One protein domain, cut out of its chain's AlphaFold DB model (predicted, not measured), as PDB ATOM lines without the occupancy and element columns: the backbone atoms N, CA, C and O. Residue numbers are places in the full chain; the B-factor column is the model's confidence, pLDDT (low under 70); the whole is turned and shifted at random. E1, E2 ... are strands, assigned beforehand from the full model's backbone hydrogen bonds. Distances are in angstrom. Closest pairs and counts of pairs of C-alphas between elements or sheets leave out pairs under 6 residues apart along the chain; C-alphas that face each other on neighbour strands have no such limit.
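AT A GLANCE: This is residues 173 to 277 of the 486 residues of an uncharacterized protein of Niastella sp. CF465 (UniProt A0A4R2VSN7). The chain is wound in flattened stacked turns, a solenoid in which one long parallel sheet faces a shorter one, with the small hairpin E12 and E13 at the end beyond E11. The sheet E1 E3 E5 E7 E9 E10 E11 makes one wall and the sheet E2 E4 E6 E8 the other; the second wall has no named strand opposite E10 and E11. The printed part has 105 residues with thirteen named strands, E1 to E13 in order along the chain, and no named helix. The class is all strand, though under half of the residues, 48, are in named elements. The whole is compact, with a radius of gyration of the C-alphas of 14.3 A, and flat, spanning 49 by 31 by 15 A.

IN THESE COORDINATES: E1, residues 176 to 181, begins with C-alpha 176 at (-0.177, 132.123, 23.968) and is 14.3 A long. E2 is residues 184 to 186. E3, residues 193 to 198, is 15.2 A long, and E4 is residues 201 to 203. E5, residues 209 to 214, is 15.8 A long. Then come three-residue strands: E6, 217 to 219; E7, 222 to 224; E8, 227 to 229; E9, 232 to 234; E10, 245 to 247; E11, 259 to 261, ending with C-alpha 261 at (17.029, 129.589, 48.409); E12, 265 to 267; and E13, 273 to 275, ending with C-alpha 275 at (15.413, 139.196, 57.470).

HOW THE PARTS SIT: E1 and E3 are parallel neighbours, with N 179 and O 195 2.9 A apart, within hydrogen-bond range. E10 and E11 are parallel too, with N 260 and O 245 at 2.8 A; E1 and E11 are the edge strands. In the other sheet E2 and E4 are parallel, with N 186 and O 202 at 2.9 A. The two sheets form a sandwich, two sheets face to face, with best planes 5 degrees apart and facing parts 7.3 A centre to centre. The closest C-alphas of E3 and E4, those of Gly 195 and Val 202, are 5.9 A apart. Residues 227 to 228 of E8 pair in parallel with residues 239 to 240. E12 and E13 form a hairpin, antiparallel at 169 degrees, with N 274 and O 266 at 3.1 A; E11 and E12 are apart.

THE WHOLE: The two C-alphas farthest apart, those of Gly 173 and Gly 271, are 49.9 A apart. The printed part has no cut. The link from E10 to E11, of 11 residues, is long. Mean pLDDT of the printed part is 82.0; residues 173 to 174, 181 and 274 to 275 are under 70 in this predicted model.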
ATOM      1  N   GLY A 173       2.947 131.093  14.743       55.00
ATOM      2  CA  GLY A 173       2.190 132.159  15.383       55.00
ATOM      3  C   GLY A 173       2.264 132.059  16.904       55.00
ATOM      4  O   GLY A 173       2.659 131.031  17.454       55.00
ATOM      5  N   ASN A 174       1.887 133.151  17.574       59.84
ATOM      6  CA  ASN A 174       1.845 133.249  19.033       59.84
ATOM      7  C   ASN A 174       0.809 132.270  19.614       59.84
ATOM      8  O   ASN A 174      -0.384 132.552  19.687       59.84
ATOM      9  N   ASN A 175       1.300 131.119  20.051       72.06
ATOM     10  CA  ASN A 175       0.594 130.089  20.803       72.06
ATOM     11  C   ASN A 175       0.543 130.460  22.299       72.06
ATOM     12  O   ASN A 175       1.174 129.803  23.139       72.06
ATOM     13  N   SER A 176      -0.162 131.544  22.625       75.56
ATOM     14  CA  SER A 176      -0.177 132.123  23.968       75.56
ATOM     15  C   SER A 176      -1.565 132.216  24.601       75.56
ATOM     16  O   SER A 176      -2.575 132.412  23.927       75.56
ATOM     17  N   ILE A 177      -1.606 132.091  25.930       82.44
ATOM     18  CA  ILE A 177      -2.777 132.402  26.757       82.44
ATOM     19  C   ILE A 177      -2.415 133.564  27.679       82.44
ATOM     20  O   ILE A 177      -1.490 133.461  28.483       82.44
ATOM     21  N   SER A 178      -3.185 134.645  27.582       79.06
ATOM     22  CA  SER A 178      -3.070 135.831  28.432       79.06
ATOM     23  C   SER A 178      -4.326 135.966  29.291       79.06
ATOM     24  O   SER A 178      -5.387 136.313  28.779       79.06
ATOM     25  N   ILE A 179      -4.218 135.708  30.596       80.12
ATOM     26  CA  ILE A 179      -5.292 135.905  31.583       80.12
ATOM     27  C   ILE A 179      -4.923 137.062  32.524       80.12
ATOM     28  O   ILE A 179      -4.147 136.888  33.462       80.12
ATOM     29  N   GLY A 180      -5.449 138.261  32.274       70.25
ATOM     30  CA  GLY A 180      -5.036 139.455  33.016       70.25
ATOM     31  C   GLY A 180      -5.149 140.748  32.214       70.25
ATOM     32  O   GLY A 180      -5.788 140.767  31.165       70.25
ATOM     33  N   ARG A 181      -4.517 141.824  32.699       60.97
ATOM     34  CA  ARG A 181      -4.454 143.131  32.011       60.97
ATOM     35  C   ARG A 181      -3.005 143.549  31.761       60.97
ATOM     36  O   ARG A 181      -2.130 143.191  32.544       60.97
ATOM     37  N   ASP A 182      -2.767 144.307  30.692       71.06
ATOM     38  CA  ASP A 182      -1.450 144.872  30.361       71.06
ATOM     39  C   ASP A 182      -0.330 143.817  30.300       71.06
ATOM     40  O   ASP A 182       0.730 143.974  30.898       71.06
ATOM     41  N   MET A 183      -0.585 142.695  29.621       74.81
ATOM     42  CA  MET A 183       0.367 141.588  29.506       74.81
ATOM     43  C   MET A 183       0.884 141.419  28.081       74.81
ATOM     44  O   MET A 183       0.146 141.610  27.115       74.81
ATOM     45  N   SER A 184       2.136 140.978  27.969       80.69
ATOM     46  CA  SER A 184       2.786 140.616  26.710       80.69
ATOM     47  C   SER A 184       3.189 139.143  26.766       80.69
ATOM     48  O   SER A 184       4.197 138.790  27.376       80.69
ATOM     49  N   VAL A 185       2.372 138.261  26.182       81.62
ATOM     50  CA  VAL A 185       2.628 136.811  26.156       81.62
ATOM     51  C   VAL A 185       2.888 136.385  24.716       81.62
ATOM     52  O   VAL A 185       1.971 136.374  23.890       81.62
ATOM     53  N   ASN A 186       4.141 136.049  24.417       82.19
ATOM     54  CA  ASN A 186       4.613 135.783  23.060       82.19
ATOM     55  C   ASN A 186       5.278 134.411  22.960       82.19
ATOM     56  O   ASN A 186       6.002 133.983  23.860       82.19
ATOM     57  N   SER A 187       5.090 133.741  21.830       79.81
ATOM     58  CA  SER A 187       5.748 132.467  21.548       79.81
ATOM     59  C   SER A 187       6.069 132.312  20.056       79.81
ATOM     60  O   SER A 187       5.449 131.516  19.349       79.81
ATOM     61  N   PRO A 188       7.053 133.082  19.551       74.94
ATOM     62  CA  PRO A 188       7.294 133.244  18.115       74.94
ATOM     63  C   PRO A 188       7.779 131.973  17.395       74.94
ATOM     64  O   PRO A 188       7.658 131.888  16.177       74.94
ATOM     65  N   ASN A 189       8.303 130.981  18.124       77.75
ATOM     66  CA  ASN A 189       8.986 129.810  17.560       77.75
ATOM     67  C   ASN A 189       8.217 128.489  17.782       77.75
ATOM     68  O   ASN A 189       8.823 127.467  18.091       77.75
ATOM     69  N   ASN A 190       6.886 128.489  17.632       75.62
ATOM     70  CA  ASN A 190       6.007 127.311  17.806       75.62
ATOM     71  C   ASN A 190       5.965 126.724  19.225       75.62
ATOM     72  O   ASN A 190       5.769 125.523  19.410       75.62
ATOM     73  N   MET A 191       6.107 127.563  20.241       81.25
ATOM     74  CA  MET A 191       6.125 127.119  21.634       81.25
ATOM     75  C   MET A 191       4.889 127.587  22.383       81.25
ATOM     76  O   MET A 191       4.168 128.448  21.898       81.25
ATOM     77  N   SER A 192       4.621 127.053  23.570       84.25
ATOM     78  CA  SER A 192       3.472 127.488  24.371       84.25
ATOM     79  C   SER A 192       3.892 128.419  25.503       84.25
ATOM     80  O   SER A 192       4.857 128.141  26.218       84.25
ATOM     81  N   ALA A 193       3.142 129.509  25.667       83.12
ATOM     82  CA  ALA A 193       3.326 130.468  26.747       83.12
ATOM     83  C   ALA A 193       1.998 130.739  27.464       83.12
ATOM     84  O   ALA A 193       0.965 130.942  26.822       83.12
ATOM     85  N   ILE A 194       2.024 130.769  28.794       88.50
ATOM     86  CA  ILE A 194       0.873 131.166  29.611       88.50
ATOM     87  C   ILE A 194       1.308 132.296  30.539       88.50
ATOM     88  O   ILE A 194       2.240 132.131  31.325       88.50
ATOM     89  N   GLY A 195       0.620 133.432  30.446       83.12
ATOM     90  CA  GLY A 195       0.772 134.567  31.349       83.12
ATOM     91  C   GLY A 195      -0.498 134.801  32.157       83.12
ATOM     92  O   GLY A 195      -1.598 134.843  31.598       83.12
ATOM     93  N   ILE A 196      -0.343 134.964  33.471       85.31
ATOM     94  CA  ILE A 196      -1.432 135.265  34.402       85.31
ATOM     95  C   ILE A 196      -1.050 136.469  35.272       85.31
ATOM     96  O   ILE A 196      -0.009 136.449  35.927       85.31
ATOM     97  N   GLY A 197      -1.910 137.490  35.339       80.62
ATOM     98  CA  GLY A 197      -1.748 138.622  36.261       80.62
ATOM     99  C   GLY A 197      -1.728 139.999  35.595       80.62
ATOM    100  O   GLY A 197      -2.621 140.324  34.813       80.62
ATOM    101  N   GLN A 198      -0.778 140.860  35.967       74.06
ATOM    102  CA  GLN A 198      -0.705 142.238  35.461       74.06
ATOM    103  C   GLN A 198       0.743 142.661  35.192       74.06
ATOM    104  O   GLN A 198       1.640 142.293  35.951       74.06
ATOM    105  N   PHE A 199       0.972 143.421  34.113       74.31
ATOM    106  CA  PHE A 199       2.306 143.885  33.694       74.31
ATOM    107  C   PHE A 199       3.331 142.755  33.518       74.31
ATOM    108  O   PHE A 199       4.523 142.939  33.741       74.31
ATOM    109  N   CYS A 200       2.871 141.562  33.147       76.38
ATOM    110  CA  CYS A 200       3.741 140.410  32.945       76.38
ATOM    111  C   CYS A 200       4.187 140.308  31.483       76.38
ATOM    112  O   CYS A 200       3.369 140.425  30.567       76.38
ATOM    113  N   THR A 201       5.471 140.018  31.279       84.81
ATOM    114  CA  THR A 201       6.038 139.629  29.985       84.81
ATOM    115  C   THR A 201       6.457 138.166  30.056       84.81
ATOM    116  O   THR A 201       7.341 137.813  30.833       84.81
ATOM    117  N   VAL A 202       5.826 137.306  29.257       84.69
ATOM    118  CA  VAL A 202       6.141 135.872  29.196       84.69
ATOM    119  C   VAL A 202       6.485 135.511  27.758       84.69
ATOM    120  O   VAL A 202       5.627 135.571  26.877       84.69
ATOM    121  N   THR A 203       7.736 135.134  27.521       87.25
ATOM    122  CA  THR A 203       8.256 134.813  26.192       87.25
ATOM    123  C   THR A 203       8.764 133.379  26.160       87.25
ATOM    124  O   THR A 203       9.606 132.991  26.966       87.25
ATOM    125  N   ALA A 204       8.265 132.600  25.206       85.50
ATOM    126  CA  ALA A 204       8.706 131.234  24.947       85.50
ATOM    127  C   ALA A 204       9.393 131.201  23.563       85.50
ATOM    128  O   ALA A 204       8.721 131.138  22.531       85.50
ATOM    129  N   SER A 205      10.727 131.317  23.545       82.56
ATOM    130  CA  SER A 205      11.594 131.395  22.354       82.56
ATOM    131  C   SER A 205      12.472 130.155  22.095       82.56
ATOM    132  O   SER A 205      12.780 129.882  20.932       82.56
ATOM    133  N   GLY A 206      12.834 129.397  23.141       80.44
ATOM    134  CA  GLY A 206      13.481 128.077  23.086       80.44
ATOM    135  C   GLY A 206      12.868 126.960  23.967       80.44
ATOM    136  O   GLY A 206      12.953 125.798  23.571       80.44
ATOM    137  N   LEU A 207      12.222 127.257  25.114       80.81
ATOM    138  CA  LEU A 207      11.408 126.315  25.928       80.81
ATOM    139  C   LEU A 207      10.020 126.871  26.336       80.81
ATOM    140  O   LEU A 207       9.800 128.077  26.351       80.81
ATOM    141  N   HIS A 208       9.052 126.001  26.656       85.00
ATOM    142  CA  HIS A 208       7.723 126.450  27.112       85.00
ATOM    143  C   HIS A 208       7.834 127.361  28.343       85.00
ATOM    144  O   HIS A 208       8.683 127.124  29.203       85.00
ATOM    145  N   ALA A 209       6.956 128.365  28.444       81.56
ATOM    146  CA  ALA A 209       7.018 129.359  29.513       81.56
ATOM    147  C   ALA A 209       5.701 129.485  30.297       81.56
ATOM    148  O   ALA A 209       4.609 129.503  29.720       81.56
ATOM    149  N   PHE A 210       5.812 129.623  31.619       86.38
ATOM    150  CA  PHE A 210       4.703 129.939  32.519       86.38
ATOM    151  C   PHE A 210       5.083 131.102  33.435       86.38
ATOM    152  O   PHE A 210       6.035 131.002  34.213       86.38
ATOM    153  N   GLY A 211       4.318 132.189  33.365       83.44
ATOM    154  CA  GLY A 211       4.478 133.350  34.232       83.44
ATOM    155  C   GLY A 211       3.190 133.688  34.969       83.44
ATOM    156  O   GLY A 211       2.144 133.840  34.340       83.44
ATOM    157  N   ALA A 212       3.260 133.841  36.291       84.94
ATOM    158  CA  ALA A 212       2.104 134.233  37.100       84.94
ATOM    159  C   ALA A 212       2.476 135.252  38.185       84.94
ATOM    160  O   ALA A 212       3.279 134.937  39.066       84.94
ATOM    161  N   GLY A 213       1.909 136.464  38.149       81.44
ATOM    162  CA  GLY A 213       2.192 137.494  39.159       81.44
ATOM    163  C   GLY A 213       1.995 138.943  38.706       81.44
ATOM    164  O   GLY A 213       1.117 139.248  37.901       81.44
ATOM    165  N   ASN A 214       2.785 139.855  39.276       75.38
ATOM    166  CA  ASN A 214       2.741 141.291  39.000       75.38
ATOM    167  C   ASN A 214       4.159 141.759  38.635       75.38
ATOM    168  O   ASN A 214       5.082 141.471  39.389       75.38
ATOM    169  N   TYR A 215       4.331 142.426  37.486       75.62
ATOM    170  CA  TYR A 215       5.646 142.813  36.934       75.62
ATOM    171  C   TYR A 215       6.629 141.646  36.694       75.62
ATOM    172  O   TYR A 215       7.842 141.820  36.782       75.62
ATOM    173  N   ASN A 216       6.136 140.445  36.370       77.81
ATOM    174  CA  ASN A 216       7.015 139.303  36.097       77.81
ATOM    175  C   ASN A 216       7.541 139.303  34.660       77.81
ATOM    176  O   ASN A 216       6.784 139.503  33.709       77.81
ATOM    177  N   HIS A 217       8.817 138.973  34.496       83.31
ATOM    178  CA  HIS A 217       9.510 138.783  33.227       83.31
ATOM    179  C   HIS A 217      10.033 137.340  33.156       83.31
ATOM    180  O   HIS A 217      11.013 136.979  33.811       83.31
ATOM    181  N   VAL A 218       9.364 136.500  32.366       83.00
ATOM    182  CA  VAL A 218       9.695 135.076  32.203       83.00
ATOM    183  C   VAL A 218      10.115 134.810  30.764       83.00
ATOM    184  O   VAL A 218       9.316 134.978  29.845       83.00
ATOM    185  N   SER A 219      11.353 134.363  30.575       84.38
ATOM    186  CA  SER A 219      11.890 133.874  29.305       84.38
ATOM    187  C   SER A 219      12.177 132.378  29.434       84.38
ATOM    188  O   SER A 219      12.979 131.973  30.275       84.38
ATOM    189  N   ASP A 220      11.515 131.546  28.627       80.81
ATOM    190  CA  ASP A 220      11.819 130.112  28.503       80.81
ATOM    191  C   ASP A 220      11.840 129.318  29.837       80.81
ATOM    192  O   ASP A 220      12.726 128.493  30.049       80.81
ATOM    193  N   GLY A 221      10.894 129.546  30.760       80.31
ATOM    194  CA  GLY A 221      10.913 128.907  32.087       80.31
ATOM    195  C   GLY A 221       9.651 129.101  32.934       80.31
ATOM    196  O   GLY A 221       8.579 129.417  32.414       80.31
ATOM    197  N   ILE A 222       9.769 128.904  34.251       82.81
ATOM    198  CA  ILE A 222       8.664 129.076  35.213       82.81
ATOM    199  C   ILE A 222       8.997 130.225  36.167       82.81
ATOM    200  O   ILE A 222       9.926 130.113  36.966       82.81
ATOM    201  N   GLY A 223       8.216 131.306  36.110       77.44
ATOM    202  CA  GLY A 223       8.315 132.441  37.028       77.44
ATOM    203  C   GLY A 223       6.990 132.713  37.734       77.44
ATOM    204  O   GLY A 223       6.024 133.170  37.120       77.44
ATOM    205  N   ILE A 224       6.930 132.450  39.036       81.81
ATOM    206  CA  ILE A 224       5.762 132.775  39.864       81.81
ATOM    207  C   ILE A 224       6.185 133.859  40.838       81.81
ATOM    208  O   ILE A 224       7.008 133.625  41.720       81.81
ATOM    209  N   LEU A 225       5.649 135.060  40.627       79.69
ATOM    210  CA  LEU A 225       6.079 136.319  41.254       79.69
ATOM    211  C   LEU A 225       7.573 136.673  41.021       79.69
ATOM    212  O   LEU A 225       8.046 137.681  41.532       79.69
ATOM    213  N   GLY A 226       8.311 135.866  40.253       78.50
ATOM    214  CA  GLY A 226       9.747 135.992  40.008       78.50
ATOM    215  C   GLY A 226      10.103 136.046  38.523       78.50
ATOM    216  O   GLY A 226       9.270 135.773  37.654       78.50
ATOM    217  N   ASN A 227      11.360 136.385  38.247       82.25
ATOM    218  CA  ASN A 227      11.920 136.570  36.912       82.25
ATOM    219  C   ASN A 227      12.894 135.435  36.563       82.25
ATOM    220  O   ASN A 227      13.651 134.971  37.414       82.25
ATOM    221  N   THR A 228      12.931 134.983  35.311       85.44
ATOM    222  CA  THR A 228      13.894 133.945  34.905       85.44
ATOM    223  C   THR A 228      14.218 133.989  33.419       85.44
ATOM    224  O   THR A 228      13.379 134.388  32.611       85.44
ATOM    225  N   ASP A 229      15.428 133.543  33.080       84.38
ATOM    226  CA  ASP A 229      15.818 133.117  31.738       84.38
ATOM    227  C   ASP A 229      16.249 131.644  31.798       84.38
ATOM    228  O   ASP A 229      17.302 131.327  32.351       84.38
ATOM    229  N   ARG A 230      15.425 130.724  31.277       85.31
ATOM    230  CA  ARG A 230      15.700 129.268  31.252       85.31
ATOM    231  C   ARG A 230      15.911 128.612  32.624       85.31
ATOM    232  O   ARG A 230      16.710 127.676  32.750       85.31
ATOM    233  N   GLY A 231      15.204 129.081  33.649       86.00
ATOM    234  CA  GLY A 231      15.258 128.559  35.017       86.00
ATOM    235  C   GLY A 231      13.890 128.513  35.707       86.00
ATOM    236  O   GLY A 231      12.833 128.587  35.069       86.00
ATOM    237  N   ILE A 232      13.920 128.349  37.031       90.00
ATOM    238  CA  ILE A 232      12.732 128.362  37.897       90.00
ATOM    239  C   ILE A 232      12.910 129.460  38.946       90.00
ATOM    240  O   ILE A 232      13.828 129.377  39.760       90.00
ATOM    241  N   ALA A 233      12.024 130.455  38.945       89.25
ATOM    242  CA  ALA A 233      11.999 131.538  39.924       89.25
ATOM    243  C   ALA A 233      10.654 131.559  40.662       89.25
ATOM    244  O   ALA A 233       9.595 131.751  40.057       89.25
ATOM    245  N   LEU A 234      10.692 131.325  41.974       88.75
ATOM    246  CA  LEU A 234       9.509 131.242  42.829       88.75
ATOM    247  C   LEU A 234       9.634 132.229  43.992       88.75
ATOM    248  O   LEU A 234      10.360 131.967  44.951       88.75
ATOM    249  N   GLY A 235       8.880 133.327  43.935       83.88
ATOM    250  CA  GLY A 235       8.840 134.358  44.975       83.88
ATOM    251  C   GLY A 235       9.060 135.767  44.427       83.88
ATOM    252  O   GLY A 235       9.752 135.949  43.425       83.88
ATOM    253  N   MET A 236       8.454 136.762  45.087       78.19
ATOM    254  CA  MET A 236       8.495 138.163  44.655       78.19
ATOM    255  C   MET A 236       9.932 138.668  44.554       78.19
ATOM    256  O   MET A 236      10.687 138.527  45.511       78.19
ATOM    257  N   GLY A 237      10.312 139.225  43.403       79.81
ATOM    258  CA  GLY A 237      11.656 139.774  43.189       79.81
ATOM    259  C   GLY A 237      12.764 138.723  43.027       79.81
ATOM    260  O   GLY A 237      13.933 139.090  42.952       79.81
ATOM    261  N   SER A 238      12.433 137.428  42.964       88.88
ATOM    262  CA  SER A 238      13.430 136.379  42.708       88.88
ATOM    263  C   SER A 238      13.940 136.404  41.260       88.88
ATOM    264  O   SER A 238      13.211 136.792  40.342       88.88
ATOM    265  N   PHE A 239      15.192 135.986  41.047       90.31
ATOM    266  CA  PHE A 239      15.807 135.854  39.726       90.31
ATOM    267  C   PHE A 239      16.632 134.567  39.578       90.31
ATOM    268  O   PHE A 239      17.619 134.341  40.291       90.31
ATOM    269  N   ALA A 240      16.269 133.749  38.588       92.62
ATOM    270  CA  ALA A 240      17.012 132.549  38.200       92.62
ATOM    271  C   ALA A 240      17.670 132.707  36.818       92.62
ATOM    272  O   ALA A 240      16.972 132.830  35.808       92.62
ATOM    273  N   HIS A 241      19.007 132.644  36.791       94.25
ATOM    274  CA  HIS A 241      19.832 132.450  35.595       94.25
ATOM    275  C   HIS A 241      19.546 131.083  34.925       94.25
ATOM    276  O   HIS A 241      18.902 130.221  35.539       94.25
ATOM    277  N   PRO A 242      20.066 130.829  33.708       92.81
ATOM    278  CA  PRO A 242      19.874 129.555  33.021       92.81
ATOM    279  C   PRO A 242      20.255 128.332  33.860       92.81
ATOM    280  O   PRO A 242      21.316 128.288  34.491       92.81
ATOM    281  N   LYS A 243      19.393 127.304  33.828       92.69
ATOM    282  CA  LYS A 243      19.558 126.022  34.547       92.69
ATOM    283  C   LYS A 243      19.642 126.164  36.074       92.69
ATOM    284  O   LYS A 243      20.109 125.246  36.746       92.69
ATOM    285  N   SER A 244      19.198 127.296  36.614       94.75
ATOM    286  CA  SER A 244      19.164 127.558  38.050       94.75
ATOM    287  C   SER A 244      17.741 127.479  38.605       94.75
ATOM    288  O   SER A 244      16.746 127.623  37.888       94.75
ATOM    289  N   VAL A 245      17.655 127.276  39.915       94.88
ATOM    290  CA  VAL A 245      16.424 127.361  40.702       94.88
ATOM    291  C   VAL A 245      16.641 128.424  41.771       94.88
ATOM    292  O   VAL A 245      17.575 128.309  42.559       94.88
ATOM    293  N   ALA A 246      15.795 129.452  41.786       93.19
ATOM    294  CA  ALA A 246      15.773 130.499  42.799       93.19
ATOM    295  C   ALA A 246      14.419 130.482  43.518       93.19
ATOM    296  O   ALA A 246      13.366 130.537  42.878       93.19
ATOM    297  N   MET A 247      14.435 130.369  44.844       91.38
ATOM    298  CA  MET A 247      13.222 130.228  45.653       91.38
ATOM    299  C   MET A 247      13.242 131.167  46.860       91.38
ATOM    300  O   MET A 247      14.282 131.339  47.493       91.38
ATOM    301  N   SER A 248      12.059 131.670  47.230       88.19
ATOM    302  CA  SER A 248      11.797 132.672  48.280       88.19
ATOM    303  C   SER A 248      11.789 134.124  47.772       88.19
ATOM    304  O   SER A 248      11.981 134.400  46.588       88.19
ATOM    305  N   PHE A 249      11.491 135.054  48.679       81.88
ATOM    306  CA  PHE A 249      11.445 136.494  48.439       81.88
ATOM    307  C   PHE A 249      12.836 137.029  48.079       81.88
ATOM    308  O   PHE A 249      13.791 136.781  48.810       81.88
ATOM    309  N   GLU A 250      12.942 137.736  46.951       85.19
ATOM    310  CA  GLU A 250      14.169 138.390  46.467       85.19
ATOM    311  C   GLU A 250      15.387 137.456  46.328       85.19
ATOM    312  O   GLU A 250      16.539 137.880  46.398       85.19
ATOM    313  N   SER A 251      15.153 136.159  46.107       89.75
ATOM    314  CA  SER A 251      16.234 135.193  45.908       89.75
ATOM    315  C   SER A 251      16.874 135.352  44.531       89.75
ATOM    316  O   SER A 251      16.213 135.134  43.517       89.75
ATOM    317  N   VAL A 252      18.158 135.709  44.473       91.12
ATOM    318  CA  VAL A 252      18.870 135.968  43.212       91.12
ATOM    319  C   VAL A 252      20.040 135.002  43.053       91.12
ATOM    320  O   VAL A 252      21.018 135.046  43.799       91.12
ATOM    321  N   SER A 253      19.960 134.136  42.042       93.31
ATOM    322  CA  SER A 253      21.139 133.407  41.556       93.31
ATOM    323  C   SER A 253      22.163 134.381  40.972       93.31
ATOM    324  O   SER A 253      21.790 135.355  40.328       93.31
ATOM    325  N   THR A 254      23.452 134.117  41.172       92.69
ATOM    326  CA  THR A 254      24.565 134.964  40.688       92.69
ATOM    327  C   THR A 254      25.255 134.394  39.449       92.69
ATOM    328  O   THR A 254      26.181 134.999  38.916       92.69
ATOM    329  N   GLY A 255      24.805 133.228  38.986       94.00
ATOM    330  CA  GLY A 255      25.262 132.585  37.764       94.00
ATOM    331  C   GLY A 255      24.419 131.359  37.419       94.00
ATOM    332  O   GLY A 255      23.454 131.020  38.111       94.00
ATOM    333  N   GLU A 256      24.790 130.690  36.332       96.44
ATOM    334  CA  GLU A 256      24.128 129.470  35.861       96.44
ATOM    335  C   GLU A 256      24.375 128.263  36.782       96.44
ATOM    336  O   GLU A 256      25.405 128.177  37.455       96.44
ATOM    337  N   ASN A 257      23.486 127.267  36.713       95.31
ATOM    338  CA  ASN A 257      23.602 125.971  37.406       95.31
ATOM    339  C   ASN A 257      23.618 126.078  38.946       95.31
ATOM    340  O   ASN A 257      24.350 125.353  39.624       95.31
ATOM    341  N   GLN A 258      22.821 126.988  39.507       95.44
ATOM    342  CA  GLN A 258      22.730 127.217  40.950       95.44
ATOM    343  C   GLN A 258      21.358 126.824  41.505       95.44
ATOM    344  O   GLN A 258      20.326 127.092  40.897       95.44
ATOM    345  N   PHE A 259      21.341 126.255  42.708       94.94
ATOM    346  CA  PHE A 259      20.152 126.234  43.557       94.94
ATOM    347  C   PHE A 259      20.329 127.306  44.634       94.94
ATOM    348  O   PHE A 259      21.237 127.200  45.461       94.94
ATOM    349  N   VAL A 260      19.498 128.346  44.607       92.94
ATOM    350  CA  VAL A 260      19.531 129.465  45.556       92.94
ATOM    351  C   VAL A 260      18.186 129.550  46.258       92.94
ATOM    352  O   VAL A 260      17.131 129.534  45.629       92.94
ATOM    353  N   CYS A 261      18.222 129.584  47.582       90.50
ATOM    354  CA  CYS A 261      17.029 129.589  48.409       90.50
ATOM    355  C   CYS A 261      17.241 130.554  49.576       90.50
ATOM    356  O   CYS A 261      18.221 130.419  50.309       90.50
ATOM    357  N   GLY A 262      16.336 131.523  49.724       85.00
ATOM    358  CA  GLY A 262      16.417 132.608  50.714       85.00
ATOM    359  C   GLY A 262      16.547 133.986  50.065       85.00
ATOM    360  O   GLY A 262      16.802 134.074  48.866       85.00
ATOM    361  N   GLY A 263      16.342 135.045  50.845       79.31
ATOM    362  CA  GLY A 263      16.422 136.436  50.391       79.31
ATOM    363  C   GLY A 263      17.569 137.222  51.032       79.31
ATOM    364  O   GLY A 263      18.185 136.736  51.988       79.31
ATOM    365  N   PRO A 264      17.864 138.432  50.524       72.88
ATOM    366  CA  PRO A 264      18.813 139.337  51.146       72.88
ATOM    367  C   PRO A 264      18.358 139.666  52.569       72.88
ATOM    368  O   PRO A 264      17.190 139.975  52.805       72.88
ATOM    369  N   ASP A 265      19.300 139.624  53.504       70.44
ATOM    370  CA  ASP A 265      19.180 140.393  54.734       70.44
ATOM    371  C   ASP A 265      19.551 141.834  54.382       70.44
ATOM    372  O   ASP A 265      20.706 142.118  54.048       70.44
ATOM    373  N   HIS A 266      18.559 142.718  54.334       71.19
ATOM    374  CA  HIS A 266      18.795 144.120  54.039       71.19
ATOM    375  C   HIS A 266      18.068 145.020  55.029       71.19
ATOM    376  O   HIS A 266      16.952 144.756  55.480       71.19
ATOM    377  N   VAL A 267      18.746 146.114  55.351       71.81
ATOM    378  CA  VAL A 267      18.160 147.257  56.036       71.81
ATOM    379  C   VAL A 267      17.650 148.187  54.945       71.81
ATOM    380  O   VAL A 267      18.423 148.572  54.063       71.81
ATOM    381  N   ASP A 268      16.362 148.523  54.962       73.19
ATOM    382  CA  ASP A 268      15.835 149.526  54.036       73.19
ATOM    383  C   ASP A 268      16.429 150.922  54.329       73.19
ATOM    384  O   ASP A 268      17.095 151.157  55.341       73.19
ATOM    385  N   ALA A 269      16.179 151.892  53.446       73.25
ATOM    386  CA  ALA A 269      16.666 153.265  53.620       73.25
ATOM    387  C   ALA A 269      16.135 153.965  54.896       73.25
ATOM    388  O   ALA A 269      16.617 155.044  55.243       73.25
ATOM    389  N   TYR A 270      15.160 153.364  55.587       79.94
ATOM    390  CA  TYR A 270      14.530 153.867  56.807       79.94
ATOM    391  C   TYR A 270      15.013 153.145  58.075       79.94
ATOM    392  O   TYR A 270      14.574 153.495  59.171       79.94
ATOM    393  N   GLY A 271      15.931 152.181  57.956       77.88
ATOM    394  CA  GLY A 271      16.479 151.443  59.094       77.88
ATOM    395  C   GLY A 271      15.710 150.172  59.468       77.88
ATOM    396  O   GLY A 271      16.063 149.537  60.465       77.88
ATOM    397  N   ASN A 272      14.687 149.770  58.706       75.88
ATOM    398  CA  ASN A 272      13.940 148.544  58.983       75.88
ATOM    399  C   ASN A 272      14.711 147.330  58.457       75.88
ATOM    400  O   ASN A 272      15.017 147.244  57.269       75.88
ATOM    401  N   GLN A 273      15.001 146.381  59.346       76.25
ATOM    402  CA  GLN A 273      15.611 145.099  58.999       76.25
ATOM    403  C   GLN A 273      14.539 144.122  58.517       76.25
ATOM    404  O   GLN A 273      13.649 143.751  59.286       76.25
ATOM    405  N   TRP A 274      14.649 143.680  57.266       68.25
ATOM    406  CA  TRP A 274      13.838 142.593  56.724       68.25
ATOM    407  C   TRP A 274      14.725 141.363  56.555       68.25
ATOM    408  O   TRP A 274      15.450 141.220  55.573       68.25
ATOM    409  N   THR A 275      14.675 140.458  57.531       68.19
ATOM    410  CA  THR A 275      15.413 139.196  57.470       68.19
ATOM    411  C   THR A 275      14.616 138.171  56.669       68.19
ATOM    412  O   THR A 275      13.825 137.394  57.198       68.19
ATOM    413  N   ASN A 276      14.853 138.139  55.360       70.94
ATOM    414  CA  ASN A 276      14.265 137.137  54.461       70.94
ATOM    415  C   ASN A 276      15.149 135.880  54.317       70.94
ATOM    416  O   ASN A 276      14.950 135.050  53.421       70.94
ATOM    417  N   ALA A 277      16.151 135.739  55.190       80.81
ATOM    418  CA  ALA A 277      17.122 134.659  55.155       80.81
ATOM    419  C   ALA A 277      16.504 133.322  55.588       80.81
ATOM    420  O   ALA A 277      15.808 133.221  56.600       80.81
TER     421      ALA A 277